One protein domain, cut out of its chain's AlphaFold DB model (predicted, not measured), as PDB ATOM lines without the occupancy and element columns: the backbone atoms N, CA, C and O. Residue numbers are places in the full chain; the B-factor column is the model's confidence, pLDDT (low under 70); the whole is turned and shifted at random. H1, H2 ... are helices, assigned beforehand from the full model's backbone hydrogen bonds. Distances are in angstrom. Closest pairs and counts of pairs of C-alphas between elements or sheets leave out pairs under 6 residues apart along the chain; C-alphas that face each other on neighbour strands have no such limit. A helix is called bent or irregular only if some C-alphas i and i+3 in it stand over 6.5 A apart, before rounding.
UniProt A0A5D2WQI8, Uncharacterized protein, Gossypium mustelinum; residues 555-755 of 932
ATOM      1  N   VAL A 555     145.731  76.266 114.736       46.94
ATOM      2  CA  VAL A 555     144.733  76.248 115.827       46.94
ATOM      3  C   VAL A 555     145.331  76.463 117.237       46.94
ATOM      4  O   VAL A 555     144.592  76.759 118.171       46.94
ATOM      5  N   GLN A 556     146.656  76.383 117.424       45.06
ATOM      6  CA  GLN A 556     147.297  76.571 118.742       45.06
ATOM      7  C   GLN A 556     147.690  78.026 119.058       45.06
ATOM      8  O   GLN A 556     147.697  78.408 120.228       45.06
ATOM      9  N   ASN A 557     147.944  78.865 118.046       49.72
ATOM     10  CA  ASN A 557     148.328  80.268 118.252       49.72
ATOM     11  C   ASN A 557     147.122  81.178 118.560       49.72
ATOM     12  O   ASN A 557     147.257  82.158 119.289       49.72
ATOM     13  N   SER A 558     145.918  80.822 118.096       55.41
ATOM     14  CA  SER A 558     144.697  81.619 118.300       55.41
ATOM     15  C   SER A 558     144.216  81.648 119.758       55.41
ATOM     16  O   SER A 558     143.733  82.676 120.232       55.41
ATOM     17  N   ALA A 559     144.382  80.552 120.507       58.44
ATOM     18  CA  ALA A 559     143.978  80.477 121.910       58.44
ATOM     19  C   ALA A 559     144.827  81.398 122.804       58.44
ATOM     20  O   ALA A 559     144.276  82.129 123.623       58.44
ATOM     21  N   LEU A 560     146.152  81.422 122.615       60.91
ATOM     22  CA  LEU A 560     147.059  82.280 123.388       60.91
ATOM     23  C   LEU A 560     146.828  83.771 123.096       60.91
ATOM     24  O   LEU A 560     146.857  84.593 124.014       60.91
ATOM     25  N   THR A 561     146.566  84.123 121.837       63.53
ATOM     26  CA  THR A 561     146.264  85.505 121.444       63.53
ATOM     27  C   THR A 561     144.915  85.974 121.994       63.53
ATOM     28  O   THR A 561     144.832  87.069 122.552       63.53
ATOM     29  N   ASN A 562     143.891  85.111 121.975       66.31
ATOM     30  CA  ASN A 562     142.604  85.386 122.622       66.31
ATOM     31  C   ASN A 562     142.760  85.606 124.137       66.31
ATOM     32  O   ASN A 562     142.155  86.523 124.681       66.31
ATOM     33  N   MET A 563     143.619  84.842 124.817       67.62
ATOM     34  CA  MET A 563     143.879  85.017 126.256       67.62
ATOM     35  C   MET A 563     144.481  86.391 126.582       67.62
ATOM     36  O   MET A 563     143.991  87.073 127.481       67.62
ATOM     37  N   LYS A 564     145.489  86.839 125.819       72.06
ATOM     38  CA  LYS A 564     146.086  88.181 125.976       72.06
ATOM     39  C   LYS A 564     145.085  89.301 125.678       72.06
ATOM     40  O   LYS A 564     145.123  90.356 126.304       72.06
ATOM     41  N   CYS A 565     144.189  89.079 124.720       74.31
ATOM     42  CA  CYS A 565     143.115  90.012 124.389       74.31
ATOM     43  C   CYS A 565     142.118  90.163 125.557       74.31
ATOM     44  O   CYS A 565     141.802  91.280 125.965       74.31
ATOM     45  N   LEU A 566     141.699  89.048 126.167       76.25
ATOM     46  CA  LEU A 566     140.805  89.037 127.335       76.25
ATOM     47  C   LEU A 566     141.440  89.710 128.568       76.25
ATOM     48  O   LEU A 566     140.757  90.436 129.294       76.25
ATOM     49  N   GLU A 567     142.745  89.533 128.784       76.44
ATOM     50  CA  GLU A 567     143.486  90.220 129.852       76.44
ATOM     51  C   GLU A 567     143.482  91.747 129.662       76.44
ATOM     52  O   GLU A 567     143.183  92.491 130.597       76.44
ATOM     53  N   LYS A 568     143.696  92.237 128.433       81.31
ATOM     54  CA  LYS A 568     143.599  93.676 128.134       81.31
ATOM     55  C   LYS A 568     142.199  94.233 128.398       81.31
ATOM     56  O   LYS A 568     142.069  95.289 129.013       81.31
ATOM     57  N   PHE A 569     141.140  93.520 128.006       82.56
ATOM     58  CA  PHE A 569     139.762  93.942 128.300       82.56
ATOM     59  C   PHE A 569     139.464  94.019 129.803       82.56
ATOM     60  O   PHE A 569     138.746  94.917 130.245       82.56
ATOM     61  N   THR A 570     140.083  93.142 130.592       81.25
ATOM     62  CA  THR A 570     140.021  93.170 132.060       81.25
ATOM     63  C   THR A 570     140.617  94.461 132.615       81.25
ATOM     64  O   THR A 570     139.969  95.172 133.381       81.25
ATOM     65  N   GLN A 571     141.821  94.815 132.163       83.62
ATOM     66  CA  GLN A 571     142.495  96.051 132.566       83.62
ATOM     67  C   GLN A 571     141.681  97.292 132.171       83.62
ATOM     68  O   GLN A 571     141.495  98.205 132.981       83.62
ATOM     69  N   PHE A 572     141.123  97.306 130.955       86.88
ATOM     70  CA  PHE A 572     140.242  98.382 130.504       86.88
ATOM     71  C   PHE A 572     138.976  98.497 131.357       86.88
ATOM     72  O   PHE A 572     138.590  99.606 131.729       86.88
ATOM     73  N   SER A 573     138.357  97.370 131.719       88.19
ATOM     74  CA  SER A 573     137.189  97.334 132.603       88.19
ATOM     75  C   SER A 573     137.491  97.952 133.972       88.19
ATOM     76  O   SER A 573     136.755  98.834 134.423       88.19
ATOM     77  N   CYS A 574     138.618  97.588 134.594       84.50
ATOM     78  CA  CYS A 574     139.061  98.168 135.864       84.50
ATOM     79  C   CYS A 574     139.283  99.684 135.761       84.50
ATOM     80  O   CYS A 574     138.794 100.444 136.604       84.50
ATOM     81  N   ARG A 575     139.964 100.142 134.701       87.69
ATOM     82  CA  ARG A 575     140.215 101.572 134.452       87.69
ATOM     83  C   ARG A 575     138.911 102.353 134.248       87.69
ATOM     84  O   ARG A 575     138.755 103.430 134.819       87.69
ATOM     85  N   LEU A 576     137.955 101.810 133.493       90.06
ATOM     86  CA  LEU A 576     136.642 102.430 133.263       90.06
ATOM     87  C   LEU A 576     135.782 102.473 134.535       90.06
ATOM     88  O   LEU A 576     135.157 103.496 134.819       90.06
ATOM     89  N   ASN A 577     135.791 101.407 135.338       87.81
ATOM     90  CA  ASN A 577     135.105 101.376 136.630       87.81
ATOM     91  C   ASN A 577     135.688 102.431 137.585       87.81
ATOM     92  O   ASN A 577     134.965 103.176 138.245       87.81
ATOM     93  N   ARG A 578     137.018 102.565 137.609       85.75
ATOM     94  CA  ARG A 578     137.698 103.610 138.377       85.75
ATOM     95  C   ARG A 578     137.320 105.015 137.902       85.75
ATOM     96  O   ARG A 578     137.038 105.865 138.742       85.75
ATOM     97  N   LEU A 579     137.211 105.255 136.592       88.50
ATOM     98  CA  LEU A 579     136.705 106.530 136.062       88.50
ATOM     99  C   LEU A 579     135.271 106.826 136.528       88.50
ATOM    100  O   LEU A 579     134.975 107.962 136.895       88.50
ATOM    101  N   ALA A 580     134.394 105.816 136.587       88.12
ATOM    102  CA  ALA A 580     133.043 105.975 137.130       88.12
ATOM    103  C   ALA A 580     133.059 106.440 138.600       88.12
ATOM    104  O   ALA A 580     132.238 107.269 139.005       88.12
ATOM    105  N   LYS A 581     134.013 105.942 139.395       85.31
ATOM    106  CA  LYS A 581     134.241 106.380 140.778       85.31
ATOM    107  C   LYS A 581     134.853 107.783 140.852       85.31
ATOM    108  O   LYS A 581     134.408 108.578 141.675       85.31
ATOM    109  N   GLU A 582     135.787 108.143 139.968       85.88
ATOM    110  CA  GLU A 582     136.339 109.510 139.891       85.88
ATOM    111  C   GLU A 582     135.249 110.554 139.563       85.88
ATOM    112  O   GLU A 582     135.225 111.627 140.165       85.88
ATOM    113  N   PHE A 583     134.277 110.235 138.698       86.62
ATOM    114  CA  PHE A 583     133.111 111.106 138.477       86.62
ATOM    115  C   PHE A 583     132.236 111.251 139.734       86.62
ATOM    116  O   PHE A 583     131.775 112.355 140.037       86.62
ATOM    117  N   ASN A 584     132.036 110.171 140.501       82.62
ATOM    118  CA  ASN A 584     131.338 110.247 141.788       82.62
ATOM    119  C   ASN A 584     132.097 111.142 142.789       82.62
ATOM    120  O   ASN A 584     131.465 111.861 143.561       82.62
ATOM    121  N   LEU A 585     133.435 111.139 142.755       81.44
ATOM    122  CA  LEU A 585     134.251 112.014 143.598       81.44
ATOM    123  C   LEU A 585     134.099 113.491 143.243       81.44
ATOM    124  O   LEU A 585     134.064 114.310 144.154       81.44
ATOM    125  N   ILE A 586     133.966 113.856 141.962       81.94
ATOM    126  CA  ILE A 586     133.640 115.246 141.592       81.94
ATOM    127  C   ILE A 586     132.323 115.658 142.256       81.94
ATOM    128  O   ILE A 586     132.227 116.731 142.846       81.94
ATOM    129  N   ASN A 587     131.317 114.793 142.205       76.75
ATOM    130  CA  ASN A 587     130.024 115.078 142.807       76.75
ATOM    131  C   ASN A 587     130.130 115.297 144.332       76.75
ATOM    132  O   ASN A 587     129.675 116.319 144.842       76.75
ATOM    133  N   SER A 588     130.831 114.413 145.048       75.00
ATOM    134  CA  SER A 588     131.027 114.563 146.494       75.00
ATOM    135  C   SER A 588     132.022 115.665 146.885       75.00
ATOM    136  O   SER A 588     132.039 116.051 148.050       75.00
ATOM    137  N   SER A 589     132.837 116.175 145.951       75.56
ATOM    138  CA  SER A 589     133.863 117.199 146.218       75.56
ATOM    139  C   SER A 589     133.403 118.641 145.999       75.56
ATOM    140  O   SER A 589     133.973 119.563 146.581       75.56
ATOM    141  N   PHE A 590     132.388 118.861 145.161       75.75
ATOM    142  CA  PHE A 590     131.887 120.197 144.823       75.75
ATOM    143  C   PHE A 590     130.493 120.427 145.419       75.75
ATOM    144  O   PHE A 590     129.470 120.312 144.742       75.75
ATOM    145  N   ILE A 591     130.475 120.783 146.706       70.81
ATOM    146  CA  ILE A 591     129.256 121.040 147.486       70.81
ATOM    147  C   ILE A 591     128.470 122.222 146.895       70.81
ATOM    148  O   ILE A 591     129.042 123.259 146.554       70.81
ATOM    149  N   GLY A 592     127.144 122.083 146.803       66.25
ATOM    150  CA  GLY A 592     126.248 123.134 146.298       66.25
ATOM    151  C   GLY A 592     126.088 123.164 144.775       66.25
ATOM    152  O   GLY A 592     125.554 124.134 144.235       66.25
ATOM    153  N   MET A 593     126.537 122.118 144.076       70.81
ATOM    154  CA  MET A 593     126.294 121.946 142.646       70.81
ATOM    155  C   MET A 593     124.790 121.851 142.340       70.81
ATOM    156  O   MET A 593     124.029 121.222 143.075       70.81
ATOM    157  N   ASP A 594     124.346 122.477 141.246       72.31
ATOM    158  CA  ASP A 594     122.939 122.433 140.853       72.31
ATOM    159  C   ASP A 594     122.503 121.026 140.413       72.31
ATOM    160  O   ASP A 594     123.292 120.246 139.875       72.31
ATOM    161  N   CYS A 595     121.218 120.713 140.597       69.88
ATOM    162  CA  CYS A 595     120.678 119.381 140.326       69.88
ATOM    163  C   CYS A 595     120.843 118.919 138.867       69.88
ATOM    164  O   CYS A 595     120.934 117.715 138.634       69.88
ATOM    165  N   GLU A 596     120.915 119.832 137.891       72.38
ATOM    166  CA  GLU A 596     121.146 119.474 136.486       72.38
ATOM    167  C   GLU A 596     122.611 119.110 136.234       72.38
ATOM    168  O   GLU A 596     122.897 118.101 135.595       72.38
ATOM    169  N   SER A 597     123.554 119.867 136.795       78.94
ATOM    170  CA  SER A 597     124.978 119.506 136.757       78.94
ATOM    171  C   SER A 597     125.245 118.151 137.430       78.94
ATOM    172  O   SER A 597     125.989 117.333 136.887       78.94
ATOM    173  N   LEU A 598     124.577 117.872 138.555       77.62
ATOM    174  CA  LEU A 598     124.651 116.581 139.248       77.62
ATOM    175  C   LEU A 598     124.125 115.424 138.384       77.62
ATOM    176  O   LEU A 598     124.784 114.389 138.280       77.62
ATOM    177  N   LYS A 599     122.980 115.613 137.708       78.31
ATOM    178  CA  LYS A 599     122.421 114.642 136.747       78.31
ATOM    179  C   LYS A 599     123.404 114.315 135.623       78.31
ATOM    180  O   LYS A 599     123.566 113.144 135.282       78.31
ATOM    181  N   ILE A 600     124.060 115.332 135.057       81.38
ATOM    182  CA  ILE A 600     125.033 115.162 133.967       81.38
ATOM    183  C   ILE A 600     126.224 114.322 134.441       81.38
ATOM    184  O   ILE A 600     126.577 113.340 133.790       81.38
ATOM    185  N   ILE A 601     126.812 114.642 135.598       85.12
ATOM    186  CA  ILE A 601     127.949 113.882 136.145       85.12
ATOM    187  C   ILE A 601     127.543 112.438 136.466       85.12
ATOM    188  O   ILE A 601     128.260 111.505 136.108       85.12
ATOM    189  N   ALA A 602     126.373 112.237 137.078       82.50
ATOM    190  CA  ALA A 602     125.857 110.902 137.377       82.50
ATOM    191  C   ALA A 602     125.633 110.070 136.101       82.50
ATOM    192  O   ALA A 602     125.932 108.876 136.081       82.50
ATOM    193  N   ARG A 603     125.172 110.703 135.013       82.94
ATOM    194  CA  ARG A 603     125.028 110.065 133.698       82.94
ATOM    195  C   ARG A 603     126.372 109.632 133.114       82.94
ATOM    196  O   ARG A 603     126.474 108.519 132.609       82.94
ATOM    197  N   LEU A 604     127.399 110.476 133.203       87.94
ATOM    198  CA  LEU A 604     128.749 110.142 132.734       87.94
ATOM    199  C   LEU A 604     129.359 108.990 133.535       87.94
ATOM    200  O   LEU A 604     129.953 108.081 132.952       87.94
ATOM    201  N   ALA A 605     129.146 108.980 134.851       88.62
ATOM    202  CA  ALA A 605     129.541 107.867 135.701       88.62
ATOM    203  C   ALA A 605     128.811 106.572 135.301       88.62
ATOM    204  O   ALA A 605     129.451 105.532 135.148       88.62
ATOM    205  N   LEU A 606     127.497 106.636 135.037       87.94
ATOM    206  CA  LEU A 606     126.714 105.501 134.534       87.94
ATOM    207  C   LEU A 606     127.228 104.998 133.175       87.94
ATOM    208  O   LEU A 606     127.359 103.793 132.991       87.94
ATOM    209  N   SER A 607     127.583 105.892 132.245       89.31
ATOM    210  CA  SER A 607     128.210 105.508 130.972       89.31
ATOM    211  C   SER A 607     129.539 104.776 131.172       89.31
ATOM    212  O   SER A 607     129.775 103.762 130.521       89.31
ATOM    213  N   CYS A 608     130.389 105.245 132.089       91.44
ATOM    214  CA  CYS A 608     131.640 104.558 132.417       91.44
ATOM    215  C   CYS A 608     131.378 103.176 133.031       91.44
ATOM    216  O   CYS A 608     132.080 102.227 132.706       91.44
ATOM    217  N   SER A 609     130.337 103.053 133.857       90.50
ATOM    218  CA  SER A 609     129.929 101.790 134.495       90.50
ATOM    219  C   SER A 609     129.407 100.781 133.469       90.50
ATOM    220  O   SER A 609     129.769  99.610 133.514       90.50
ATOM    221  N   LEU A 610     128.614 101.247 132.495       92.12
ATOM    222  CA  LEU A 610     128.185 100.455 131.342       92.12
ATOM    223  C   LEU A 610     129.396  99.964 130.544       92.12
ATOM    224  O   LEU A 610     129.519  98.768 130.316       92.12
ATOM    225  N   LEU A 611     130.305 100.861 130.150       91.88
ATOM    226  CA  LEU A 611     131.491 100.477 129.380       91.88
ATOM    227  C   LEU A 611     132.403  99.532 130.175       91.88
ATOM    228  O   LEU A 611     132.951  98.596 129.600       91.88
ATOM    229  N   ALA A 612     132.534  99.733 131.490       91.06
ATOM    230  CA  ALA A 612     133.278  98.842 132.372       91.06
ATOM    231  C   ALA A 612     132.640  97.450 132.435       91.06
ATOM    232  O   ALA A 612     133.343  96.456 132.275       91.06
ATOM    233  N   PHE A 613     131.317  97.373 132.605       91.12
ATOM    234  CA  PHE A 613     130.561  96.123 132.546       91.12
ATOM    235  C   PHE A 613     130.756  95.424 131.194       91.12
ATOM    236  O   PHE A 613     131.090  94.244 131.152       91.12
ATOM    237  N   SER A 614     130.633  96.158 130.086       90.25
ATOM    238  CA  SER A 614     130.779  95.610 128.735       90.25
ATOM    239  C   SER A 614     132.196  95.135 128.428       90.25
ATOM    240  O   SER A 614     132.346  94.061 127.864       90.25
ATOM    241  N   ALA A 615     133.237  95.882 128.807       88.25
ATOM    242  CA  ALA A 615     134.628  95.444 128.657       88.25
ATOM    243  C   ALA A 615     134.970  94.291 129.619       88.25
ATOM    244  O   ALA A 615     135.770  93.421 129.299       88.25
ATOM    245  N   GLY A 616     134.315  94.242 130.780       86.06
ATOM    246  CA  GLY A 616     134.484  93.205 131.798       86.06
ATOM    247  C   GLY A 616     133.787  91.882 131.485       86.06
ATOM    248  O   GLY A 616     133.840  90.976 132.321       86.06
ATOM    249  N   PHE A 617     133.188  91.737 130.292       83.56
ATOM    250  CA  PHE A 617     132.442  90.545 129.887       83.56
ATOM    251  C   PHE A 617     133.135  89.198 130.168       83.56
ATOM    252  O   PHE A 617     132.415  88.274 130.550       83.56
ATOM    253  N   PRO A 618     134.479  89.039 130.076       80.00
ATOM    254  CA  PRO A 618     135.122  87.743 130.305       80.00
ATOM    255  C   PRO A 618     134.865  87.159 131.705       80.00
ATOM    256  O   PRO A 618     134.875  85.941 131.874       80.00
ATOM    257  N   HIS A 619     134.581  88.003 132.706       77.88
ATOM    258  CA  HIS A 619     134.393  87.588 134.103       77.88
ATOM    259  C   HIS A 619     132.994  87.056 134.414       77.88
ATOM    260  O   HIS A 619     132.788  86.494 135.492       77.88
ATOM    261  N   PHE A 620     132.032  87.211 133.501       77.50
ATOM    262  CA  PHE A 620     130.674  86.683 133.679       77.50
ATOM    263  C   PHE A 620     130.543  85.215 133.241       77.50
ATOM    264  O   PHE A 620     129.488  84.607 133.424       77.50
ATOM    265  N   PHE A 621     131.617  84.622 132.708       76.88
ATOM    266  CA  PHE A 621     131.641  83.259 132.175       76.88
ATOM    267  C   PHE A 621     132.585  82.361 132.997       76.88
ATOM    268  O   PHE A 621     133.743  82.171 132.624       76.88
ATOM    269  N   PRO A 622     132.120  81.762 134.111       66.25
ATOM    270  CA  PRO A 622     132.965  80.959 135.006       66.25
ATOM    271  C   PRO A 622     133.518  79.676 134.360       66.25
ATOM    272  O   PRO A 622     134.519  79.134 134.825       66.25
ATOM    273  N   ASN A 623     132.894  79.205 133.273       63.91
ATOM    274  CA  ASN A 623     133.317  78.022 132.519       63.91
ATOM    275  C   ASN A 623     134.468  78.300 131.533       63.91
ATOM    276  O   ASN A 623     134.925  77.372 130.867       63.91
ATOM    277  N   LEU A 624     134.949  79.546 131.408       65.19
ATOM    278  CA  LEU A 624     136.099  79.840 130.552       65.19
ATOM    279  C   LEU A 624     137.377  79.207 131.142       65.19
ATOM    280  O   LEU A 624     137.712  79.485 132.292       65.19
ATOM    281  N   PRO A 625     138.181  78.452 130.373       58.12
ATOM    282  CA  PRO A 625     139.500  77.985 130.824       58.12
ATOM    283  C   PRO A 625     140.430  79.137 131.255       58.12
ATOM    284  O   PRO A 625     141.231  78.982 132.178       58.12
ATOM    285  N   ALA A 626     140.256  80.319 130.649       54.47
ATOM    286  CA  ALA A 626     140.913  81.577 131.009       54.47
ATOM    287  C   ALA A 626     140.558  82.101 132.403       54.47
ATOM    288  O   ALA A 626     141.336  82.836 132.998       54.47
ATOM    289  N   TYR A 627     139.392  81.732 132.932       55.62
ATOM    290  CA  TYR A 627     138.838  82.283 134.166       55.62
ATOM    291  C   TYR A 627     139.750  82.023 135.375       55.62
ATOM    292  O   TYR A 627     139.894  82.873 136.252       55.62
ATOM    293  N   LYS A 628     140.443  80.875 135.399       55.66
ATOM    294  CA  LYS A 628     141.450  80.569 136.429       55.66
ATOM    295  C   LYS A 628     142.712  81.429 136.302       55.66
ATOM    296  O   LYS A 628     143.268  81.793 137.330       55.66
ATOM    297  N   PHE A 629     143.129  81.752 135.074       53.69
ATOM    298  CA  PHE A 629     144.295  82.596 134.795       53.69
ATOM    299  C   PHE A 629     144.019  84.077 135.084       53.69
ATOM    300  O   PHE A 629     144.841  84.735 135.720       53.69
ATOM    301  N   LEU A 630     142.835  84.569 134.710       53.75
ATOM    302  CA  LEU A 630     142.374  85.929 135.012       53.75
ATOM    303  C   LEU A 630     142.323  86.167 136.530       53.75
ATOM    304  O   LEU A 630     142.811  87.182 137.009       53.75
ATOM    305  N   ARG A 631     141.879  85.166 137.302       49.62
ATOM    306  CA  ARG A 631     141.903  85.197 138.776       49.62
ATOM    307  C   ARG A 631     143.315  85.190 139.391       49.62
ATOM    308  O   ARG A 631     143.473  85.585 140.542       49.62
ATOM    309  N   THR A 632     144.337  84.702 138.679       42.84
ATOM    310  CA  THR A 632     145.735  84.687 139.165       42.84
ATOM    311  C   THR A 632     146.526  85.947 138.821       42.84
ATOM    312  O   THR A 632     147.410  86.289 139.602       42.84
ATOM    313  N   CYS A 633     146.209  86.658 137.732       39.75
ATOM    314  CA  CYS A 633     146.833  87.957 137.427       39.75
ATOM    315  C   CYS A 633     146.359  89.080 138.373       39.75
ATOM    316  O   CYS A 633     147.063  90.063 138.556       39.75
ATOM    317  N   GLU A 634     145.214  88.918 139.047       39.53
ATOM    318  CA  GLU A 634     144.701  89.858 140.064       39.53
ATOM    319  C   GLU A 634     145.464  89.810 141.408       39.53
ATOM    320  O   GLU A 634     145.111  90.517 142.350       39.53
ATOM    321  N   ARG A 635     146.508  88.977 141.545       32.94
ATOM    322  CA  ARG A 635     147.196  88.751 142.831       32.94
ATOM    323  C   ARG A 635     148.205  89.840 143.226       32.94
ATOM    324  O   ARG A 635     148.726  89.764 144.332       32.94
ATOM    325  N   GLU A 636     148.465  90.834 142.374       33.03
ATOM    326  CA  GLU A 636     149.404  91.936 142.671       33.03
ATOM    327  C   GLU A 636     148.750  93.157 143.350       33.03
ATOM    328  O   GLU A 636     149.459  94.037 143.830       33.03
ATOM    329  N   HIS A 637     147.419  93.190 143.499       34.53
ATOM    330  CA  HIS A 637     146.720  94.215 144.285       34.53
ATOM    331  C   HIS A 637     145.719  93.564 145.250       34.53
ATOM    332  O   HIS A 637     144.636  93.118 144.866       34.53
ATOM    333  N   SER A 638     146.104  93.455 146.522       36.94
ATOM    334  CA  SER A 638     145.301  92.840 147.577       36.94
ATOM    335  C   SER A 638     143.930  93.531 147.749       36.94
ATOM    336  O   SER A 638     143.811  94.751 147.725       36.94
ATOM    337  N   GLN A 639     142.891  92.698 147.949       36.69
ATOM    338  CA  GLN A 639     141.463  92.976 148.244       36.69
ATOM    339  C   GLN A 639     140.400  92.887 147.120       36.69
ATOM    340  O   GLN A 639     139.212  92.991 147.427       36.69
ATOM    341  N   GLN A 640     140.722  92.564 145.863       42.28
ATOM    342  CA  GLN A 640     139.697  92.387 144.807       42.28
ATOM    343  C   GLN A 640     139.305  90.921 144.576       42.28
ATOM    344  O   GLN A 640     139.438  90.375 143.487       42.28
ATOM    345  N   SER A 641     138.769  90.247 145.597       46.25
ATOM    346  CA  SER A 641     138.124  88.953 145.355       46.25
ATOM    347  C   SER A 641     136.782  89.184 144.643       46.25
ATOM    348  O   SER A 641     135.771  89.423 145.306       46.25
ATOM    349  N   ASN A 642     136.798  89.057 143.309       65.19
ATOM    350  CA  ASN A 642     135.667  88.986 142.367       65.19
ATOM    351  C   ASN A 642     135.300  90.313 141.651       65.19
ATOM    352  O   ASN A 642     134.271  90.927 141.946       65.19
ATOM    353  N   LEU A 643     136.100  90.713 140.648       72.19
ATOM    354  CA  LEU A 643     135.832  91.846 139.742       72.19
ATOM    355  C   LEU A 643     134.406  91.834 139.158       72.19
ATOM    356  O   LEU A 643     133.754  92.874 139.106       72.19
ATOM    357  N   SER A 644     133.874  90.662 138.791       75.44
ATOM    358  CA  SER A 644     132.488  90.524 138.311       75.44
ATOM    359  C   SER A 644     131.464  91.027 139.330       75.44
ATOM    360  O   SER A 644     130.523  91.728 138.962       75.44
ATOM    361  N   SER A 645     131.669  90.734 140.616       76.06
ATOM    362  CA  SER A 645     130.804  91.207 141.696       76.06
ATOM    363  C   SER A 645     130.889  92.722 141.844       76.06
ATOM    364  O   SER A 645     129.856  93.373 141.981       76.06
ATOM    365  N   MET A 646     132.091  93.297 141.737       79.31
ATOM    366  CA  MET A 646     132.283  94.748 141.797       79.31
ATOM    367  C   MET A 646     131.578  95.471 140.644       79.31
ATOM    368  O   MET A 646     130.882  96.455 140.884       79.31
ATOM    369  N   LEU A 647     131.728  94.977 139.410       83.81
ATOM    370  CA  LEU A 647     131.094  95.560 138.222       83.81
ATOM    371  C   LEU A 647     129.563  95.461 138.287       83.81
ATOM    372  O   LEU A 647     128.867  96.437 138.009       83.81
ATOM    373  N   LEU A 648     129.036  94.300 138.695       83.88
ATOM    374  CA  LEU A 648     127.595  94.090 138.859       83.88
ATOM    375  C   LEU A 648     127.022  94.963 139.978       83.88
ATOM    376  O   LEU A 648     125.963  95.555 139.796       83.88
ATOM    377  N   GLN A 649     127.708  95.077 141.119       80.25
ATOM    378  CA  GLN A 649     127.258  95.904 142.242       80.25
ATOM    379  C   GLN A 649     127.309  97.404 141.934       80.25
ATOM    380  O   GLN A 649     126.403  98.121 142.362       80.25
ATOM    381  N   ASP A 650     128.322  97.885 141.203       82.81
ATOM    382  CA  ASP A 650     128.391  99.292 140.786       82.81
ATOM    383  C   ASP A 650     127.234  99.636 139.833       82.81
ATOM    384  O   ASP A 650     126.484 100.582 140.089       82.81
ATOM    385  N   LEU A 651     127.004  98.812 138.803       85.12
ATOM    386  CA  LEU A 651     125.909  99.027 137.855       85.12
ATOM    387  C   LEU A 651     124.529  98.883 138.525       85.12
ATOM    388  O   LEU A 651     123.666  99.745 138.350       85.12
ATOM    389  N   LEU A 652     124.330  97.850 139.353       82.69
ATOM    390  CA  LEU A 652     123.097  97.636 140.121       82.69
ATOM    391  C   LEU A 652     122.823  98.802 141.076       82.69
ATOM    392  O   LEU A 652     121.697  99.294 141.143       82.69
ATOM    393  N   GLY A 653     123.843  99.281 141.793       73.94
ATOM    394  CA  GLY A 653     123.714 100.394 142.732       73.94
ATOM    395  C   GLY A 653     123.225 101.684 142.071       73.94
ATOM    396  O   GLY A 653     122.482 102.448 142.689       73.94
ATOM    397  N   ARG A 654     123.578 101.901 140.799       80.62
ATOM    398  CA  ARG A 654     123.137 103.058 140.004       80.62
ATOM    399  C   ARG A 654     121.737 102.885 139.410       80.62
ATOM    400  O   ARG A 654     121.073 103.888 139.165       80.62
ATOM    401  N   LEU A 655     121.285 101.648 139.184       78.50
ATOM    402  CA  LEU A 655     120.021 101.332 138.503       78.50
ATOM    403  C   LEU A 655     118.864 100.956 139.433       78.50
ATOM    404  O   LEU A 655     117.715 101.016 138.994       78.50
ATOM    405  N   LEU A 656     119.144 100.637 140.702       71.69
ATOM    406  CA  LEU A 656     118.187 100.067 141.662       71.69
ATOM    407  C   LEU A 656     116.843 100.819 141.752       71.69
ATOM    408  O   LEU A 656     115.806 100.204 141.983       71.69
ATOM    409  N   HIS A 657     116.858 102.143 141.566       68.12
ATOM    410  CA  HIS A 657     115.671 103.012 141.647       68.12
ATOM    411  C   HIS A 657     115.210 103.571 140.295       68.12
ATOM    412  O   HIS A 657     114.289 104.383 140.253       68.12
ATOM    413  N   ILE A 658     115.864 103.172 139.202       71.38
ATOM    414  CA  ILE A 658     115.603 103.663 137.843       71.38
ATOM    415  C   ILE A 658     114.893 102.589 137.019       71.38
ATOM    416  O   ILE A 658     113.880 102.875 136.386       71.38
ATOM    417  N   ASP A 659     115.418 101.362 137.030       75.19
ATOM    418  CA  ASP A 659     114.905 100.249 136.234       75.19
ATOM    419  C   ASP A 659     114.901  98.962 137.063       75.19
ATOM    420  O   ASP A 659     115.948  98.370 137.344       75.19
ATOM    421  N   GLN A 660     113.706  98.541 137.478       75.62
ATOM    422  CA  GLN A 660     113.531  97.338 138.290       75.62
ATOM    423  C   GLN A 660     113.794  96.054 137.495       75.62
ATOM    424  O   GLN A 660     114.287  95.090 138.071       75.62
ATOM    425  N   GLU A 661     113.505  96.034 136.195       80.62
ATOM    426  CA  GLU A 661     113.646  94.847 135.347       80.62
ATOM    427  C   GLU A 661     115.124  94.506 135.136       80.62
ATOM    428  O   GLU A 661     115.570  93.415 135.493       80.62
ATOM    429  N   VAL A 662     115.917  95.487 134.703       83.06
ATOM    430  CA  VAL A 662     117.373  95.339 134.559       83.06
ATOM    431  C   VAL A 662     118.029  95.036 135.902       83.06
ATOM    432  O   VAL A 662     118.950  94.226 135.975       83.06
ATOM    433  N   SER A 663     117.555  95.660 136.983       81.94
ATOM    434  CA  SER A 663     118.081  95.393 138.324       81.94
ATOM    435  C   SER A 663     117.840  93.946 138.754       81.94
ATOM    436  O   SER A 663     118.721  93.351 139.371       81.94
ATOM    437  N   MET A 664     116.694  93.347 138.407       81.06
ATOM    438  CA  MET A 664     116.443  91.924 138.661       81.06
ATOM    439  C   MET A 664     117.379  91.033 137.845       81.06
ATOM    440  O   MET A 664     117.897  90.051 138.371       81.06
ATOM    441  N   ASP A 665     117.625  91.375 136.586       82.69
ATOM    442  CA  ASP A 665     118.519  90.619 135.711       82.69
ATOM    443  C   ASP A 665     119.985  90.687 136.168       82.69
ATOM    444  O   ASP A 665     120.664  89.661 136.244       82.69
ATOM    445  N   LEU A 666     120.447  91.857 136.613       83.25
ATOM    446  CA  LEU A 666     121.754  92.015 137.260       83.25
ATOM    447  C   LEU A 666     121.853  91.229 138.573       83.25
ATOM    448  O   LEU A 666     122.905  90.663 138.864       83.25
ATOM    449  N   CYS A 667     120.770  91.160 139.357       80.38
ATOM    450  CA  CYS A 667     120.734  90.325 140.560       80.38
ATOM    451  C   CYS A 667     120.899  88.836 140.226       80.38
ATOM    452  O   CYS A 667     121.628  88.153 140.937       80.38
ATOM    453  N   LYS A 668     120.282  88.341 139.142       79.31
ATOM    454  CA  LYS A 668     120.445  86.946 138.688       79.31
ATOM    455  C   LYS A 668     121.887  86.654 138.261       79.31
ATOM    456  O   LYS A 668     122.423  85.601 138.578       79.31
ATOM    457  N   LEU A 669     122.553  87.601 137.596       76.81
ATOM    458  CA  LEU A 669     123.975  87.467 137.241       76.81
ATOM    459  C   LEU A 669     124.906  87.399 138.466       76.81
ATOM    460  O   LEU A 669     126.036  86.927 138.348       76.81
ATOM    461  N   LEU A 670     124.454  87.863 139.635       76.19
ATOM    462  CA  LEU A 670     125.239  87.911 140.870       76.19
ATOM    463  C   LEU A 670     125.236  86.578 141.655       76.19
ATOM    464  O   LEU A 670     125.903  86.523 142.686       76.19
ATOM    465  N   ASP A 671     124.511  85.539 141.209       57.56
ATOM    466  CA  ASP A 671     124.153  84.288 141.921       57.56
ATOM    467  C   ASP A 671     125.286  83.582 142.718       57.56
ATOM    468  O   ASP A 671     125.814  82.536 142.350       57.56
ATOM    469  N   ASN A 672     125.615  84.140 143.888       45.41
ATOM    470  CA  ASN A 672     126.350  83.518 144.991       45.41
ATOM    471  C   ASN A 672     126.000  84.226 146.315       45.41
ATOM    472  O   ASN A 672     126.811  84.946 146.895       45.41
ATOM    473  N   GLY A 673     124.765  84.037 146.793       40.78
ATOM    474  CA  GLY A 673     124.387  84.078 148.219       40.78
ATOM    475  C   GLY A 673     124.592  85.371 149.027       40.78
ATOM    476  O   GLY A 673     124.257  85.397 150.209       40.78
ATOM    477  N   GLY A 674     125.113  86.446 148.446       40.84
ATOM    478  CA  GLY A 674     125.195  87.743 149.098       40.84
ATOM    479  C   GLY A 674     123.988  88.584 148.721       40.84
ATOM    480  O   GLY A 674     123.908  89.049 147.587       40.84
ATOM    481  N   CYS A 675     123.088  88.872 149.670       39.72
ATOM    482  CA  CYS A 675     122.310  90.109 149.560       39.72
ATOM    483  C   CYS A 675     123.288  91.239 149.206       39.72
ATOM    484  O   CYS A 675     124.384  91.248 149.783       39.72
ATOM    485  N   PRO A 676     122.925  92.196 148.329       45.88
ATOM    486  CA  PRO A 676     123.738  93.388 148.156       45.88
ATOM    487  C   PRO A 676     123.956  93.947 149.559       45.88
ATOM    488  O   PRO A 676     122.995  94.351 150.224       45.88
ATOM    489  N   ARG A 677     125.196  93.875 150.077       41.38
ATOM    490  CA  ARG A 677     125.572  94.614 151.285       41.38
ATOM    491  C   ARG A 677     125.108  96.010 150.956       41.38
ATOM    492  O   ARG A 677     125.640  96.545 149.992       41.38
ATOM    493  N   LYS A 678     124.068  96.509 151.651       40.69
ATOM    494  CA  LYS A 678     123.465  97.834 151.418       40.69
ATOM    495  C   LYS A 678     124.593  98.730 150.946       40.69
ATOM    496  O   LYS A 678     125.485  98.949 151.772       40.69
ATOM    497  N   CYS A 679     124.622  99.076 149.650       41.31
ATOM    498  CA  CYS A 679     125.758  99.737 149.011       41.31
ATOM    499  C   CYS A 679     125.884 101.122 149.639       41.31
ATOM    500  O   CYS A 679     125.421 102.127 149.116       41.31
ATOM    501  N   SER A 680     126.428 101.145 150.844       41.19
ATOM    502  CA  SER A 680     126.505 102.299 151.721       41.19
ATOM    503  C   SER A 680     127.586 103.221 151.184       41.19
ATOM    504  O   SER A 680     127.446 104.427 151.303       41.19
ATOM    505  N   HIS A 681     128.553 102.661 150.444       45.75
ATOM    506  CA  HIS A 681     129.521 103.349 149.583       45.75
ATOM    507  C   HIS A 681     128.877 104.339 148.595       45.75
ATOM    508  O   HIS A 681     129.525 105.290 148.181       45.75
ATOM    509  N   LEU A 682     127.606 104.132 148.222       45.50
ATOM    510  CA  LEU A 682     126.867 104.961 147.261       45.50
ATOM    511  C   LEU A 682     125.861 105.919 147.934       45.50
ATOM    512  O   LEU A 682     125.136 106.627 147.239       45.50
ATOM    513  N   GLN A 683     125.801 105.967 149.273       45.50
ATOM    514  CA  GLN A 683     124.850 106.813 150.013       45.50
ATOM    515  C   GLN A 683     125.263 108.289 150.130       45.50
ATOM    516  O   GLN A 683     124.533 109.061 150.750       45.50
ATOM    517  N   SER A 684     126.364 108.735 149.510       40.84
ATOM    518  CA  SER A 684     126.620 110.175 149.378       40.84
ATOM    519  C   SER A 684     125.677 110.781 148.323       40.84
ATOM    520  O   SER A 684     125.989 110.813 147.134       40.84
ATOM    521  N   GLY A 685     124.482 111.198 148.746       46.44
ATOM    522  CA  GLY A 685     123.650 112.223 148.093       46.44
ATOM    523  C   GLY A 685     123.014 111.942 146.717       46.44
ATOM    524  O   GLY A 685     122.256 112.779 146.231       46.44
ATOM    525  N   ASN A 686     123.254 110.796 146.071       43.88
ATOM    526  CA  ASN A 686     123.046 110.647 144.618       43.88
ATOM    527  C   ASN A 686     121.759 109.938 144.163       43.88
ATOM    528  O   ASN A 686     121.800 109.060 143.305       43.88
ATOM    529  N   TYR A 687     120.592 110.377 144.640       50.72
ATOM    530  CA  TYR A 687     119.295 109.995 144.050       50.72
ATOM    531  C   TYR A 687     118.771 111.053 143.070       50.72
ATOM    532  O   TYR A 687     117.685 111.605 143.250       50.72
ATOM    533  N   ILE A 688     119.538 111.363 142.022       53.22
ATOM    534  CA  ILE A 688     119.112 112.345 141.009       53.22
ATOM    535  C   ILE A 688     119.235 111.782 139.593       53.22
ATOM    536  O   ILE A 688     119.649 112.469 138.673       53.22
ATOM    537  N   LEU A 689     118.850 110.531 139.372       52.72
ATOM    538  CA  LEU A 689     118.470 110.083 138.033       52.72
ATOM    539  C   LEU A 689     116.996 109.697 138.104       52.72
ATOM    540  O   LEU A 689     116.640 108.578 138.449       52.72
ATOM    541  N   LYS A 690     116.122 110.673 137.845       54.44
ATOM    542  CA  LYS A 690     114.714 110.388 137.542       54.44
ATOM    543  C   LYS A 690     114.631 109.884 136.099       54.44
ATOM    544  O   LYS A 690     115.474 110.259 135.283       54.44
ATOM    545  N   SER A 691     113.627 109.063 135.793       49.75
ATOM    546  CA  SER A 691     113.382 108.426 134.488       49.75
ATOM    547  C   SER A 691     113.001 109.427 133.379       49.75
ATOM    548  O   SER A 691     111.908 109.365 132.826       49.75
ATOM    549  N   GLY A 692     113.877 110.387 133.078       52.91
ATOM    550  CA  GLY A 692     113.740 111.303 131.946       52.91
ATOM    551  C   GLY A 692     114.322 110.714 130.658       52.91
ATOM    552  O   GLY A 692     115.127 109.779 130.690       52.91
ATOM    553  N   HIS A 693     113.959 111.296 129.513       53.72
ATOM    554  CA  HIS A 693     114.386 110.832 128.183       53.72
ATOM    555  C   HIS A 693     115.905 110.721 127.994       53.72
ATOM    556  O   HIS A 693     116.376 109.799 127.337       53.72
ATOM    557  N   GLU A 694     116.689 111.611 128.605       56.06
ATOM    558  CA  GLU A 694     118.158 111.599 128.496       56.06
ATOM    559  C   GLU A 694     118.799 110.352 129.127       56.06
ATOM    560  O   GLU A 694     119.888 109.932 128.743       56.06
ATOM    561  N   VAL A 695     118.121 109.753 130.111       64.19
ATOM    562  CA  VAL A 695     118.550 108.517 130.778       64.19
ATOM    563  C   VAL A 695     118.096 107.301 129.971       64.19
ATOM    564  O   VAL A 695     118.791 106.290 129.950       64.19
ATOM    565  N   LYS A 696     116.977 107.418 129.242       69.31
ATOM    566  CA  LYS A 696     116.380 106.342 128.440       69.31
ATOM    567  C   LYS A 696     117.341 105.785 127.387       69.31
ATOM    568  O   LYS A 696     117.485 104.575 127.308       69.31
ATOM    569  N   GLY A 697     118.063 106.643 126.659       72.62
ATOM    570  CA  GLY A 697     119.027 106.191 125.645       72.62
ATOM    571  C   GLY A 697     120.148 105.314 126.222       72.62
ATOM    572  O   GLY A 697     120.473 104.273 125.661       72.62
ATOM    573  N   ILE A 698     120.696 105.683 127.385       80.75
ATOM    574  CA  ILE A 698     121.704 104.866 128.081       80.75
ATOM    575  C   ILE A 698     121.071 103.598 128.660       80.75
ATOM    576  O   ILE A 698     121.664 102.530 128.549       80.75
ATOM    577  N   LEU A 699     119.870 103.692 129.239       81.94
ATOM    578  CA  LEU A 699     119.148 102.536 129.778       81.94
ATOM    579  C   LEU A 699     118.833 101.497 128.705       81.94
ATOM    580  O   LEU A 699     118.966 100.311 128.972       81.94
ATOM    581  N   ASP A 700     118.469 101.915 127.495       83.50
ATOM    582  CA  ASP A 700     118.197 100.997 126.390       83.50
ATOM    583  C   ASP A 700     119.473 100.256 125.953       83.50
ATOM    584  O   ASP A 700     119.429  99.056 125.670       83.50
ATOM    585  N   ILE A 701     120.635 100.925 125.980       87.38
ATOM    586  CA  ILE A 701     121.932 100.270 125.746       87.38
ATOM    587  C   ILE A 701     122.282  99.324 126.901       87.38
ATOM    588  O   ILE A 701     122.771  98.228 126.646       87.38
ATOM    589  N   ILE A 702     122.012  99.707 128.152       88.19
ATOM    590  CA  ILE A 702     122.230  98.847 129.324       88.19
ATOM    591  C   ILE A 702     121.349  97.598 129.245       88.19
ATOM    592  O   ILE A 702     121.868  96.500 129.407       88.19
ATOM    593  N   ARG A 703     120.048  97.743 128.963       87.12
ATOM    594  CA  ARG A 703     119.117  96.621 128.760       87.12
ATOM    595  C   ARG A 703     119.661  95.672 127.708       87.12
ATOM    596  O   ARG A 703     119.816  94.489 127.975       87.12
ATOM    597  N   TYR A 704     120.037  96.214 126.550       88.88
ATOM    598  CA  TYR A 704     120.655  95.440 125.481       88.88
ATOM    599  C   TYR A 704     121.915  94.700 125.964       88.88
ATOM    600  O   TYR A 704     122.005  93.488 125.796       88.88
ATOM    601  N   ALA A 705     122.846  95.391 126.628       90.00
ATOM    602  CA  ALA A 705     124.087  94.804 127.125       90.00
ATOM    603  C   ALA A 705     123.844  93.670 128.135       90.00
ATOM    604  O   ALA A 705     124.401  92.584 127.986       90.00
ATOM    605  N   VAL A 706     122.999  93.907 129.142       89.12
ATOM    606  CA  VAL A 706     122.688  92.936 130.201       89.12
ATOM    607  C   VAL A 706     121.959  91.725 129.622       89.12
ATOM    608  O   VAL A 706     122.388  90.595 129.857       89.12
ATOM    609  N   SER A 707     120.925  91.935 128.801       87.06
ATOM    610  CA  SER A 707     120.183  90.838 128.170       87.06
ATOM    611  C   SER A 707     121.070  89.995 127.247       87.06
ATOM    612  O   SER A 707     120.966  88.769 127.260       87.06
ATOM    613  N   THR A 708     121.977  90.611 126.476       85.50
ATOM    614  CA  THR A 708     122.914  89.863 125.622       85.50
ATOM    615  C   THR A 708     123.928  89.066 126.444       85.50
ATOM    616  O   THR A 708     124.151  87.896 126.137       85.50
ATOM    617  N   VAL A 709     124.499  89.635 127.513       86.62
ATOM    618  CA  VAL A 709     125.409  88.896 128.411       86.62
ATOM    619  C   VAL A 709     124.700  87.703 129.054       86.62
ATOM    620  O   VAL A 709     125.254  86.606 129.067       86.62
ATOM    621  N   MET A 710     123.458  87.876 129.516       83.31
ATOM    622  CA  MET A 710     122.659  86.776 130.067       83.31
ATOM    623  C   MET A 710     122.393  85.671 129.041       83.31
ATOM    624  O   MET A 710     122.557  84.491 129.352       83.31
ATOM    625  N   HIS A 711     122.012  86.037 127.813       83.25
ATOM    626  CA  HIS A 711     121.789  85.070 126.736       83.25
ATOM    627  C   HIS A 711     123.055  84.255 126.445       83.25
ATOM    628  O   HIS A 711     123.014  83.025 126.449       83.25
ATOM    629  N   LEU A 712     124.195  84.938 126.296       82.12
ATOM    630  CA  LEU A 712     125.490  84.297 126.074       82.12
ATOM    631  C   LEU A 712     125.874  83.372 127.240       82.12
ATOM    632  O   LEU A 712     126.447  82.302 127.026       82.12
ATOM    633  N   GLN A 713     125.565  83.745 128.486       79.12
ATOM    634  CA  GLN A 713     125.861  82.915 129.660       79.12
ATOM    635  C   GLN A 713     125.033  81.617 129.657       79.12
ATOM    636  O   GLN A 713     125.545  80.543 129.974       79.12
ATOM    637  N   ILE A 714     123.768  81.683 129.234       78.56
ATOM    638  CA  ILE A 714     122.898  80.505 129.092       78.56
ATOM    639  C   ILE A 714     123.378  79.596 127.951       78.56
ATOM    640  O   ILE A 714     123.370  78.372 128.100       78.56
ATOM    641  N   GLU A 715     123.800  80.170 126.822       77.56
ATOM    642  CA  GLU A 715     124.314  79.419 125.669       77.56
ATOM    643  C   GLU A 715     125.632  78.707 125.980       77.56
ATOM    644  O   GLU A 715     125.792  77.528 125.664       77.56
ATOM    645  N   THR A 716     126.560  79.384 126.655       73.06
ATOM    646  CA  THR A 716     127.882  78.830 126.999       73.06
ATOM    647  C   THR A 716     127.819  77.652 127.963       73.06
ATOM    648  O   THR A 716     128.652  76.754 127.865       73.06
ATOM    649  N   ASN A 717     126.792  77.569 128.815       69.94
ATOM    650  CA  ASN A 717     126.526  76.389 129.644       69.94
ATOM    651  C   ASN A 717     126.182  75.120 128.829       69.94
ATOM    652  O   ASN A 717     126.117  74.033 129.401       69.94
ATOM    653  N   ARG A 718     125.952  75.232 127.509       67.75
ATOM    654  CA  ARG A 718     125.584  74.121 126.610       67.75
ATOM    655  C   ARG A 718     126.715  73.677 125.660       67.75
ATOM    656  O   ARG A 718     126.516  72.713 124.924       67.75
ATOM    657  N   ILE A 719     127.865  74.362 125.641       67.56
ATOM    658  CA  ILE A 719     128.950  74.189 124.645       67.56
ATOM    659  C   ILE A 719     130.179  73.491 125.279       67.56
ATOM    660  O   ILE A 719     130.372  73.545 126.489       67.56
ATOM    661  N   GLN A 720     131.013  72.806 124.479       60.03
ATOM    662  CA  GLN A 720     132.257  72.140 124.920       60.03
ATOM    663  C   GLN A 720     133.469  73.102 125.043       60.03
ATOM    664  O   GLN A 720     133.584  74.070 124.293       60.03
ATOM    665  N   ASN A 721     134.404  72.796 125.957       60.09
ATOM    666  CA  ASN A 721     135.442  73.695 126.510       60.09
ATOM    667  C   ASN A 721     136.285  74.532 125.520       60.09
ATOM    668  O   ASN A 721     136.522  75.708 125.793       60.09
ATOM    669  N   GLU A 722     136.759  73.981 124.397       58.91
ATOM    670  CA  GLU A 722     137.644  74.723 123.470       58.91
ATOM    671  C   GLU A 722     136.873  75.666 122.530       58.91
ATOM    672  O   GLU A 722     137.341  76.763 122.225       58.91
ATOM    673  N   ALA A 723     135.650  75.294 122.137       65.31
ATOM    674  CA  ALA A 723     134.770  76.136 121.325       65.31
ATOM    675  C   ALA A 723     134.158  77.299 122.129       65.31
ATOM    676  O   ALA A 723     133.772  78.313 121.549       65.31
ATOM    677  N   ILE A 724     134.098  77.185 123.465       67.44
ATOM    678  CA  ILE A 724     133.589  78.244 124.349       67.44
ATOM    679  C   ILE A 724     134.456  79.509 124.262       67.44
ATOM    680  O   ILE A 724     133.907  80.603 124.177       67.44
ATOM    681  N   ILE A 725     135.792  79.390 124.254       67.00
ATOM    682  CA  ILE A 725     136.689  80.564 124.279       67.00
ATOM    683  C   ILE A 725     136.515  81.411 123.020       67.00
ATOM    684  O   ILE A 725     136.315  82.621 123.119       67.00
ATOM    685  N   SER A 726     136.585  80.794 121.838       69.50
ATOM    686  CA  SER A 726     136.467  81.515 120.567       69.50
ATOM    687  C   SER A 726     135.069  82.110 120.383       69.50
ATOM    688  O   SER A 726     134.947  83.253 119.943       69.50
ATOM    689  N   HIS A 727     134.023  81.384 120.791       74.69
ATOM    690  CA  HIS A 727     132.640  81.847 120.717       74.69
ATOM    691  C   HIS A 727     132.366  83.043 121.644       74.69
ATOM    692  O   HIS A 727     131.838  84.060 121.196       74.69
ATOM    693  N   VAL A 728     132.783  82.966 122.915       72.81
ATOM    694  CA  VAL A 728     132.619  84.059 123.891       72.81
ATOM    695  C   VAL A 728     133.449  85.276 123.507       72.81
ATOM    696  O   VAL A 728     132.949  86.395 123.572       72.81
ATOM    697  N   THR A 729     134.696  85.070 123.075       74.12
ATOM    698  CA  THR A 729     135.580  86.174 122.681       74.12
ATOM    699  C   THR A 729     135.003  86.912 121.476       74.12
ATOM    700  O   THR A 729     134.892  88.132 121.520       74.12
ATOM    701  N   LYS A 730     134.552  86.188 120.441       79.12
ATOM    702  CA  LYS A 730     133.953  86.790 119.243       79.12
ATOM    703  C   LYS A 730     132.680  87.578 119.569       79.12
ATOM    704  O   LYS A 730     132.594  88.756 119.238       79.12
ATOM    705  N   ASN A 731     131.719  86.952 120.250       79.31
ATOM    706  CA  ASN A 731     130.436  87.590 120.551       79.31
ATOM    707  C   ASN A 731     130.587  88.750 121.548       79.31
ATOM    708  O   ASN A 731     129.891  89.756 121.433       79.31
ATOM    709  N   GLY A 732     131.511  88.642 122.508       80.12
ATOM    710  CA  GLY A 732     131.816  89.716 123.454       80.12
ATOM    711  C   GLY A 732     132.490  90.921 122.795       80.12
ATOM    712  O   GLY A 732     132.119  92.059 123.075       80.12
ATOM    713  N   VAL A 733     133.418  90.685 121.861       81.75
ATOM    714  CA  VAL A 733     134.054  91.724 121.029       81.75
ATOM    715  C   VAL A 733     133.028  92.444 120.148       81.75
ATOM    716  O   VAL A 733     133.025  93.675 120.087       81.75
ATOM    717  N   GLU A 734     132.124  91.700 119.504       83.38
ATOM    718  CA  GLU A 734     131.028  92.271 118.707       83.38
ATOM    719  C   GLU A 734     130.070  93.101 119.578       83.38
ATOM    720  O   GLU A 734     129.746  94.237 119.222       83.38
ATOM    721  N   LEU A 735     129.689  92.587 120.752       85.88
ATOM    722  CA  LEU A 735     128.851  93.303 121.716       85.88
ATOM    723  C   LEU A 735     129.503  94.617 122.167       85.88
ATOM    724  O   LEU A 735     128.851  95.662 122.148       85.88
ATOM    725  N   LEU A 736     130.784  94.586 122.547       86.88
ATOM    726  CA  LEU A 736     131.514  95.771 122.994       86.88
ATOM    727  C   LEU A 736     131.588  96.834 121.890       86.88
ATOM    728  O   LEU A 736     131.365  98.014 122.161       86.88
ATOM    729  N   LEU A 737     131.834  96.428 120.643       84.00
ATOM    730  CA  LEU A 737     131.873  97.344 119.504       84.00
ATOM    731  C   LEU A 737     130.508  97.996 119.234       84.00
ATOM    732  O   LEU A 737     130.443  99.204 118.999       84.00
ATOM    733  N   GLU A 738     129.419  97.224 119.275       84.75
ATOM    734  CA  GLU A 738     128.065  97.763 119.095       84.75
ATOM    735  C   GLU A 738     127.667  98.698 120.243       84.75
ATOM    736  O   GLU A 738     127.061  99.745 120.004       84.75
ATOM    737  N   ILE A 739     128.058  98.381 121.480       88.00
ATOM    738  CA  ILE A 739     127.844  99.256 122.638       88.00
ATOM    739  C   ILE A 739     128.634 100.557 122.486       88.00
ATOM    740  O   ILE A 739     128.047 101.620 122.671       88.00
ATOM    741  N   ILE A 740     129.913 100.509 122.094       86.62
ATOM    742  CA  ILE A 740     130.721 101.715 121.845       86.62
ATOM    743  C   ILE A 740     130.095 102.557 120.729       86.62
ATOM    744  O   ILE A 740     129.980 103.772 120.875       86.62
ATOM    745  N   ARG A 741     129.624 101.931 119.641       80.31
ATOM    746  CA  ARG A 741     128.966 102.645 118.539       80.31
ATOM    747  C   ARG A 741     127.695 103.356 119.001       80.31
ATOM    748  O   ARG A 741     127.529 104.536 118.706       80.31
ATOM    749  N   LYS A 742     126.816 102.665 119.735       82.00
ATOM    750  CA  LYS A 742     125.591 103.261 120.297       82.00
ATOM    751  C   LYS A 742     125.909 104.323 121.352       82.00
ATOM    752  O   LYS A 742     125.221 105.334 121.431       82.00
ATOM    753  N   TRP A 743     126.968 104.129 122.135       85.19
ATOM    754  CA  TRP A 743     127.416 105.086 123.141       85.19
ATOM    755  C   TRP A 743     127.936 106.389 122.523       85.19
ATOM    756  O   TRP A 743     127.581 107.464 122.999       85.19
ATOM    757  N   LEU A 744     128.699 106.314 121.428       79.38
ATOM    758  CA  LEU A 744     129.172 107.492 120.686       79.38
ATOM    759  C   LEU A 744     128.024 108.328 120.086       79.38
ATOM    760  O   LEU A 744     128.218 109.506 119.805       79.38
ATOM    761  N   GLN A 745     126.834 107.740 119.914       73.94
ATOM    762  CA  GLN A 745     125.620 108.433 119.463       73.94
ATOM    763  C   GLN A 745     124.864 109.140 120.598       73.94
ATOM    764  O   GLN A 745     123.870 109.816 120.337       73.94
ATOM    765  N   ILE A 746     125.293 109.001 121.856       75.19
ATOM    766  CA  ILE A 746     124.709 109.751 122.970       75.19
ATOM    767  C   ILE A 746     125.451 111.086 123.087       75.19
ATOM    768  O   ILE A 746     126.668 111.089 123.284       75.19
ATOM    769  N   PRO A 747     124.755 112.234 123.004       68.81
ATOM    770  CA  PRO A 747     125.420 113.523 123.051       68.81
ATOM    771  C   PRO A 747     126.030 113.762 124.432       68.81
ATOM    772  O   PRO A 747     125.370 113.650 125.470       68.81
ATOM    773  N   PHE A 748     127.307 114.131 124.437       80.56
ATOM    774  CA  PHE A 748     127.989 114.586 125.640       80.56
ATOM    775  C   PHE A 748     127.431 115.952 126.064       80.56
ATOM    776  O   PHE A 748     127.198 116.811 125.218       80.56
ATOM    777  N   GLN A 749     127.223 116.172 127.363       82.00
ATOM    778  CA  GLN A 749     126.716 117.436 127.910       82.00
ATOM    779  C   GLN A 749     127.689 117.993 128.949       82.00
ATOM    780  O   GLN A 749     128.255 117.246 129.747       82.00
ATOM    781  N   MET A 750     127.860 119.316 128.963       83.50
ATOM    782  CA  MET A 750     128.685 120.003 129.960       83.50
ATOM    783  C   MET A 750     127.850 120.438 131.182       83.50
ATOM    784  O   MET A 750     126.771 121.002 131.005       83.50
ATOM    785  N   PRO A 751     128.323 120.226 132.426       82.56
ATOM    786  CA  PRO A 751     127.673 120.760 133.622       82.56
ATOM    787  C   PRO A 751     127.671 122.295 133.642       82.56
ATOM    788  O   PRO A 751     128.686 122.923 133.345       82.56
ATOM    789  N   LYS A 752     126.583 122.925 134.103       78.94
ATOM    790  CA  LYS A 752     126.504 124.394 134.264       78.94
ATOM    791  C   LYS A 752     127.554 124.923 135.240       78.94
ATOM    792  O   LYS A 752     128.086 126.014 135.035       78.94
ATOM    793  N   GLN A 753     127.869 124.137 136.272       72.12
ATOM    794  CA  GLN A 753     128.889 124.453 137.273       72.12
ATOM    795  C   GLN A 753     130.284 124.669 136.660       72.12
ATOM    796  O   GLN A 753     131.103 125.368 137.252       72.12
ATOM    797  N   PHE A 754     130.535 124.157 135.447       77.62
ATOM    798  CA  PHE A 754     131.783 124.360 134.709       77.62
ATOM    799  C   PHE A 754     132.132 125.841 134.483       77.62
ATOM    800  O   PHE A 754     133.302 126.184 134.349       77.62
ATOM    801  N   PHE A 755     131.154 126.744 134.476       76.75
ATOM    802  CA  PHE A 755     131.386 128.166 134.205       76.75
ATOM    803  C   PHE A 755     131.530 129.034 135.475       76.75
ATOM    804  O   PHE A 755     131.616 130.256 135.359       76.75
TER     805      PHE A 755
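AT A GLANCE: This is residues 555 to 755 of the 932 residues of an uncharacterized protein of Gossypium mustelinum (UniProt A0A5D2WQI8). This is an elongated helix bundle built of three helical hairpins: the long pairs H1 with H2 and H7 with H8 run along its length, and the shorter pair H5 with H6 packs on them, with H2 in the middle. H4 lies off to one side near H1, little H9 packs at the beginning of H2, and a long loop joins H6 to H7. The printed part has 201 residues with nine named helices, H1 to H9 in order, and no named strand; the class is all helix. It is compact, with a radius of gyration of the C-alphas of 17.5 A, and spans 57 by 36 by 30 A.

HOW THE PARTS SIT: Start with the longest helix, H1, residues 557 to 589, and its hairpin partner H2, residues 595 to 615; they touch, closest at the C-alphas of Ser 573 and Ala 612, 4.2 A apart, at a shallow tilt of 15 degrees, opposite ways. H2 is the hub, touching five helices. With residues 606 to 613 alone it touches H5, residues 643 to 655, closest at the C-alphas of Phe 613 and Leu 647, 5.7 A. H5 forms a hairpin with H6, residues 660 to 669, at 10 degrees, a shallow tilt; the C-alphas of Leu 652 and Ser 663 are closest, 5.8 A. H7, residues 693 to 716, and H8, residues 721 to 744, form the third hairpin, at a shallow tilt of 7 degrees, closest at the C-alphas of Thr 716 and Ile 724, 6.3 A. These six helices are the bundle, a group of helices side by side. H8 touches H2, closest at the C-alphas of Leu 736 and Ser 614, 5.8 A. H4, residues 627 to 636, is close to H1 but not clearly touching: the C-alphas of Leu 630 and Glu 567 are 6.8 A apart. Every O i to N i+4 pair is within hydrogen-bond range in H1, H2, H5 and H6, against 3 of 6 in H4 and 18 of 20 in both H7 and H8; H3, residues 617 to 620, and H9, residues 752 to 755, are too short for such a pair.

IN THESE COORDINATES: Find C-alpha 557 at (148.328, 80.268, 118.252); from there H1 runs 48.5 A to C-alpha 589. H2 is 30.1 A long, H7 34.8 A and H8 34.9 A. H4 is irregular, with C-alphas 633 and 636 7.1 A apart. H9 ends at C-alpha 755, (131.386, 128.166, 134.205).

THE WHOLE: The C-alphas farthest apart are those of Val 555 and Gly 592, 58.9 A. The printed part has no cut; its one long link is H6 to H7, residues 670 to 692. Mean pLDDT of the printed part is 71.7, with 70 residues under 70, among them 622 to 642 and 671 to 696.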